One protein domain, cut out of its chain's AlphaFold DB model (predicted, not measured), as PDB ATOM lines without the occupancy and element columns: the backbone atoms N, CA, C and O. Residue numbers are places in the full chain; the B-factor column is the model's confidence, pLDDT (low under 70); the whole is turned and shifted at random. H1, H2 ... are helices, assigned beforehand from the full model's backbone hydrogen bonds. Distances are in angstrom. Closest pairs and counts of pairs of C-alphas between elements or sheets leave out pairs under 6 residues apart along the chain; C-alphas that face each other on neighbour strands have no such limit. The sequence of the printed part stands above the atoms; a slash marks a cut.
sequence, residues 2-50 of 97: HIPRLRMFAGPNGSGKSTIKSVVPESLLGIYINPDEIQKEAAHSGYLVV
ATOM      1  N   HIS A   2     119.809 131.091 182.310       82.25
ATOM      2  CA  HIS A   2     121.069 130.386 182.540       82.25
ATOM      3  C   HIS A   2     122.222 131.300 182.114       82.25
ATOM      4  O   HIS A   2     122.253 131.742 180.971       82.25
ATOM      5  N   ILE A   3     123.125 131.627 183.039       88.06
ATOM      6  CA  ILE A   3     124.312 132.438 182.746       88.06
ATOM      7  C   ILE A   3     125.422 131.479 182.282       88.06
ATOM      8  O   ILE A   3     125.740 130.552 183.036       88.06
ATOM      9  N   PRO A   4     126.015 131.668 181.086       86.69
ATOM     10  CA  PRO A   4     127.113 130.830 180.608       86.69
ATOM     11  C   PRO A   4     128.295 130.819 181.584       86.69
ATOM     12  O   PRO A   4     128.607 131.831 182.214       86.69
ATOM     13  N   ARG A   5     128.975 129.674 181.714       89.25
ATOM     14  CA  ARG A   5     130.131 129.523 182.611       89.25
ATOM     15  C   ARG A   5     131.430 129.447 181.822       89.25
ATOM     16  O   ARG A   5     131.626 128.510 181.058       89.25
ATOM     17  N   LEU A   6     132.350 130.366 182.102       89.69
ATOM     18  CA  LEU A   6     133.740 130.267 181.662       89.69
ATOM     19  C   LEU A   6     134.532 129.374 182.626       89.69
ATOM     20  O   LEU A   6     134.453 129.540 183.845       89.69
ATOM     21  N   ARG A   7     135.312 128.435 182.082       89.44
ATOM     22  CA  ARG A   7     136.262 127.612 182.842       89.44
ATOM     23  C   ARG A   7     137.657 127.854 182.291       89.44
ATOM     24  O   ARG A   7     137.915 127.568 181.130       89.44
ATOM     25  N   MET A   8     138.541 128.383 183.128       89.50
ATOM     26  CA  MET A   8     139.925 128.658 182.756       89.50
ATOM     27  C   MET A   8     140.847 127.659 183.452       89.50
ATOM     28  O   MET A   8     140.883 127.593 184.680       89.50
ATOM     29  N   PHE A   9     141.597 126.893 182.662       87.44
ATOM     30  CA  PHE A   9     142.609 125.965 183.156       87.44
ATOM     31  C   PHE A   9     143.995 126.585 182.955       87.44
ATOM     32  O   PHE A   9     144.492 126.657 181.834       87.44
ATOM     33  N   ALA A  10     144.625 127.037 184.040       87.88
ATOM     34  CA  ALA A  10     145.928 127.707 184.032       87.88
ATOM     35  C   ALA A  10     146.908 127.045 185.019       87.88
ATOM     36  O   ALA A  10     146.496 126.352 185.944       87.88
ATOM     37  N   GLY A  11     148.216 127.215 184.795       87.81
ATOM     38  CA  GLY A  11     149.284 126.582 185.584       87.81
ATOM     39  C   GLY A  11     150.580 126.396 184.780       87.81
ATOM     40  O   GLY A  11     150.551 126.556 183.558       87.81
ATOM     41  N   PRO A  12     151.710 126.045 185.414       90.12
ATOM     42  CA  PRO A  12     153.000 125.889 184.735       90.12
ATOM     43  C   PRO A  12     153.030 124.725 183.728       90.12
ATOM     44  O   PRO A  12     152.108 123.903 183.636       90.12
ATOM     45  N   ASN A  13     154.081 124.672 182.908       84.06
ATOM     46  CA  ASN A  13     154.303 123.564 181.976       84.06
ATOM     47  C   ASN A  13     154.441 122.245 182.746       84.06
ATOM     48  O   ASN A  13     155.043 122.204 183.815       84.06
ATOM     49  N   GLY A  14     153.843 121.173 182.223       83.00
ATOM     50  CA  GLY A  14     153.841 119.863 182.884       83.00
ATOM     51  C   GLY A  14     152.745 119.647 183.937       83.00
ATOM     52  O   GLY A  14     152.578 118.524 184.389       83.00
ATOM     53  N   SER A  15     151.919 120.647 184.279       83.38
ATOM     54  CA  SER A  15     150.813 120.479 185.250       83.38
ATOM     55  C   SER A  15     149.600 119.677 184.743       83.38
ATOM     56  O   SER A  15     148.555 119.692 185.384       83.38
ATOM     57  N   GLY A  16     149.679 119.034 183.573       84.06
ATOM     58  CA  GLY A  16     148.597 118.183 183.050       84.06
ATOM     59  C   GLY A  16     147.374 118.917 182.478       84.06
ATOM     60  O   GLY A  16     146.360 118.289 182.199       84.06
ATOM     61  N   LYS A  17     147.445 120.237 182.252       85.25
ATOM     62  CA  LYS A  17     146.316 121.034 181.717       85.25
ATOM     63  C   LYS A  17     145.795 120.505 180.378       85.25
ATOM     64  O   LYS A  17     144.590 120.429 180.174       85.25
ATOM     65  N   SER A  18     146.696 120.089 179.492       80.50
ATOM     66  CA  SER A  18     146.339 119.512 178.190       80.50
ATOM     67  C   SER A  18     145.641 118.152 178.315       80.50
ATOM     68  O   SER A  18     144.867 117.785 177.440       80.50
ATOM     69  N   THR A  19     145.846 117.431 179.422       82.94
ATOM     70  CA  THR A  19     145.179 116.151 179.714       82.94
ATOM     71  C   THR A  19     143.704 116.346 180.063       82.94
ATOM     72  O   THR A  19     142.894 115.449 179.867       82.94
ATOM     73  N   ILE A  20     143.302 117.532 180.523       80.69
ATOM     74  CA  ILE A  20     141.899 117.815 180.852       80.69
ATOM     75  C   ILE A  20     141.007 117.702 179.607       80.69
ATOM     76  O   ILE A  20     139.890 117.202 179.716       80.69
ATOM     77  N   LYS A  21     141.519 118.061 178.418       76.44
ATOM     78  CA  LYS A  21     140.794 117.925 177.142       76.44
ATOM     79  C   LYS A  21     140.371 116.477 176.863       76.44
ATOM     80  O   LYS A  21     139.292 116.262 176.336       76.44
ATOM     81  N   SER A  22     141.193 115.494 177.241       79.12
ATOM     82  CA  SER A  22     140.912 114.071 177.001       79.12
ATOM     83  C   SER A  22     140.089 113.401 178.105       79.12
ATOM     84  O   SER A  22     139.656 112.268 177.932       79.12
ATOM     85  N   VAL A  23     139.927 114.055 179.259       82.56
ATOM     86  CA  VAL A  23     139.266 113.478 180.446       82.56
ATOM     87  C   VAL A  23     137.871 114.062 180.656       82.56
ATOM     88  O   VAL A  23     137.002 113.401 181.224       82.56
ATOM     89  N   VAL A  24     137.634 115.299 180.216       82.06
ATOM     90  CA  VAL A  24     136.328 115.943 180.347       82.06
ATOM     91  C   VAL A  24     135.405 115.467 179.218       82.06
ATOM     92  O   VAL A  24     135.775 115.587 178.051       82.06
ATOM     93  N   PRO A  25     134.197 114.962 179.534       81.69
ATOM     94  CA  PRO A  25     133.206 114.595 178.525       81.69
ATOM     95  C   PRO A  25     132.876 115.766 177.593       81.69
ATOM     96  O   PRO A  25     132.709 116.893 178.064       81.69
ATOM     97  N   GLU A  26     132.696 115.499 176.296       76.94
ATOM     98  CA  GLU A  26     132.360 116.523 175.288       76.94
ATOM     99  C   GLU A  26     131.132 117.356 175.684       76.94
ATOM    100  O   GLU A  26     131.125 118.578 175.536       76.94
ATOM    101  N   SER A  27     130.137 116.721 176.316       78.94
ATOM    102  CA  SER A  27     128.923 117.378 176.816       78.94
ATOM    103  C   SER A  27     129.181 118.464 177.870       78.94
ATOM    104  O   SER A  27     128.315 119.299 178.120       78.94
ATOM    105  N   LEU A  28     130.341 118.441 178.530       78.62
ATOM    106  CA  LEU A  28     130.740 119.410 179.552       78.62
ATOM    107  C   LEU A  28     131.815 120.383 179.063       78.62
ATOM    108  O   LEU A  28     132.013 121.408 179.721       78.62
ATOM    109  N   LEU A  29     132.496 120.073 177.956       80.75
ATOM    110  CA  LEU A  29     133.611 120.858 177.429       80.75
ATOM    111  C   LEU A  29     133.133 122.216 176.897       80.75
ATOM    112  O   LEU A  29     133.750 123.239 177.192       80.75
ATOM    113  N   GLY A  30     131.997 122.225 176.190       86.62
ATOM    114  CA  GLY A  30     131.518 123.408 175.475       86.62
ATOM    115  C   GLY A  30     132.523 123.857 174.408       86.62
ATOM    116  O   GLY A  30     133.225 123.030 173.830       86.62
ATOM    117  N   ILE A  31     132.614 125.168 174.173       88.94
ATOM    118  CA  ILE A  31     133.619 125.736 173.266       88.94
ATOM    119  C   ILE A  31     134.986 125.718 173.944       88.94
ATOM    120  O   ILE A  31     135.202 126.369 174.968       88.94
ATOM    121  N   TYR A  32     135.911 124.965 173.356       89.19
ATOM    122  CA  TYR A  32     137.283 124.866 173.823       89.19
ATOM    123  C   TYR A  32     138.169 125.855 173.075       89.19
ATOM    124  O   TYR A  32     138.276 125.812 171.855       89.19
ATOM    125  N   ILE A  33     138.833 126.731 173.825       89.69
ATOM    126  CA  ILE A  33     139.751 127.730 173.281       89.69
ATOM    127  C   ILE A  33     141.129 127.462 173.870       89.69
ATOM    128  O   ILE A  33     141.317 127.526 175.087       89.69
ATOM    129  N   ASN A  34     142.097 127.185 173.001       89.06
ATOM    130  CA  ASN A  34     143.498 127.066 173.371       89.06
ATOM    131  C   ASN A  34     144.352 127.934 172.433       89.06
ATOM    132  O   ASN A  34     144.429 127.631 171.242       89.06
ATOM    133  N   PRO A  35     145.005 128.995 172.939       87.44
ATOM    134  CA  PRO A  35     145.786 129.904 172.106       87.44
ATOM    135  C   PRO A  35     146.964 129.216 171.402       87.44
ATOM    136  O   PRO A  35     147.285 129.587 170.277       87.44
ATOM    137  N   ASP A  36     147.567 128.185 172.004       87.69
ATOM    138  CA  ASP A  36     148.665 127.446 171.372       87.69
ATOM    139  C   ASP A  36     148.170 126.596 170.192       87.69
ATOM    140  O   ASP A  36     148.880 126.443 169.200       87.69
ATOM    141  N   GLU A  37     146.967 126.022 170.297       89.44
ATOM    142  CA  GLU A  37     146.346 125.259 169.202       89.44
ATOM    143  C   GLU A  37     145.918 126.199 168.074       89.44
ATOM    144  O   GLU A  37     146.298 125.963 166.931       89.44
ATOM    145  N   ILE A  38     145.258 127.314 168.410       90.75
ATOM    146  CA  ILE A  38     144.870 128.361 167.453       90.75
ATOM    147  C   ILE A  38     146.092 128.883 166.690       90.75
ATOM    148  O   ILE A  38     146.062 128.998 165.468       90.75
ATOM    149  N   GLN A  39     147.191 129.174 167.392       89.81
ATOM    150  CA  GLN A  39     148.418 129.657 166.764       89.81
ATOM    151  C   GLN A  39     149.024 128.613 165.818       89.81
ATOM    152  O   GLN A  39     149.491 128.971 164.737       89.81
ATOM    153  N   LYS A  40     149.048 127.335 166.217       90.00
ATOM    154  CA  LYS A  40     149.564 126.244 165.375       90.00
ATOM    155  C   LYS A  40     148.718 126.055 164.125       90.00
ATOM    156  O   LYS A  40     149.279 125.904 163.045       90.00
ATOM    157  N   GLU A  41     147.400 126.073 164.276       88.56
ATOM    158  CA  GLU A  41     146.457 125.949 163.173       88.56
ATOM    159  C   GLU A  41     146.618 127.112 162.198       88.56
ATOM    160  O   GLU A  41     146.932 126.882 161.035       88.56
ATOM    161  N   ALA A  42     146.548 128.352 162.687       88.19
ATOM    162  CA  ALA A  42     146.706 129.544 161.862       88.19
ATOM    163  C   ALA A  42     148.077 129.610 161.166       88.19
ATOM    164  O   ALA A  42     148.172 130.064 160.027       88.19
ATOM    165  N   ALA A  43     149.148 129.145 161.819       87.88
ATOM    166  CA  ALA A  43     150.469 129.059 161.197       87.88
ATOM    167  C   ALA A  43     150.535 127.983 160.100       87.88
ATOM    168  O   ALA A  43     151.284 128.142 159.138       87.88
ATOM    169  N   HIS A  44     149.766 126.901 160.241       88.12
ATOM    170  CA  HIS A  44     149.727 125.795 159.290       88.12
ATOM    171  C   HIS A  44     148.839 126.083 158.073       88.12
ATOM    172  O   HIS A  44     149.268 125.871 156.941       88.12
ATOM    173  N   SER A  45     147.615 126.564 158.293       86.88
ATOM    174  CA  SER A  45     146.619 126.830 157.247       86.88
ATOM    175  C   SER A  45     146.758 128.226 156.633       86.88
ATOM    176  O   SER A  45     146.318 128.451 155.507       86.88
ATOM    177  N   GLY A  46     147.361 129.174 157.358       86.44
ATOM    178  CA  GLY A  46     147.395 130.591 156.990       86.44
ATOM    179  C   GLY A  46     146.100 131.351 157.302       86.44
ATOM    180  O   GLY A  46     146.026 132.546 157.016       86.44
ATOM    181  N   TYR A  47     145.092 130.695 157.884       83.69
ATOM    182  CA  TYR A  47     143.795 131.284 158.227       83.69
ATOM    183  C   TYR A  47     143.187 130.629 159.475       83.69
ATOM    184  O   TYR A  47     143.611 129.563 159.906       83.69
ATOM    185  N   LEU A  48     142.175 131.262 160.065       86.19
ATOM    186  CA  LEU A  48     141.407 130.697 161.174       86.19
ATOM    187  C   LEU A  48     139.930 130.694 160.792       86.19
ATOM    188  O   LEU A  48     139.413 131.719 160.344       86.19
ATOM    189  N   VAL A  49     139.253 129.568 160.990       87.12
ATOM    190  CA  VAL A  49     137.806 129.467 160.797       87.12
ATOM    191  C   VAL A  49     137.127 129.818 162.119       87.12
ATOM    192  O   VAL A  49     137.155 129.060 163.082       87.12
ATOM    193  N   VAL A  50     136.539 131.012 162.204       87.19
ATOM    194  CA  VAL A  50     135.919 131.511 163.449       87.19
ATOM    195  C   VAL A  50     134.653 130.737 163.838       87.19
ATOM    196  O   VAL A  50     134.303 130.673 165.017       87.19
TER     197      VAL A  50
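AT A GLANCE: This is residues 2 to 50 of the 97 residues of the protein "ABC-type Mn2+/Zn2+ transport system ATPase subunit" of Prosthecobacter vanneervenii (UniProt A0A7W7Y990). A loose, flat model in which the helix H3 lies at one end, with two short helices, H1 and H2, and a long stretch with no named element, residues 2 to 16, at the other. Residues 10 to 16 stick out as a bend that leads back to H1, and residues 46 to 50 turn back from the end of H3. The 49 printed residues hold three named helices, in the order H1, H2, H3, and no named strand; the class is all helix, with 22 residues, under half, in named elements. It is loose, with a radius of gyration of the C-alphas of 13.0 A, and spans 34 by 32 by 16 A.

HOW THE PARTS SIT: H3, residues 35 to 45, is apart from H1, residues 17 to 23, and from H2, residues 26 to 29. H1 and H2 are close but not clearly touching; their closest C-alphas, Lys 21 and Leu 29, are 7.8 A apart. Every O i to N i+4 pair is within hydrogen-bond range in H3, but 1 of 3 in H1, where 4 of 4 O i to N i+3 pairs are; H2 is too short for such an i+4 pair.

IN THESE COORDINATES: H3 measures 15.2 A, from C-alpha 35 at (145.786, 129.904, 172.106) to C-alpha 45 at (146.619, 126.830, 157.247). H1 measures 10.4 A and begins at C-alpha 17 (146.316, 121.034, 181.717).

THE WHOLE: The C-alphas farthest apart, of His 2 and His 44, are 37.2 A apart. The printed part has no cut, both links are tight, and no printed residue is under 70 in pLDDT.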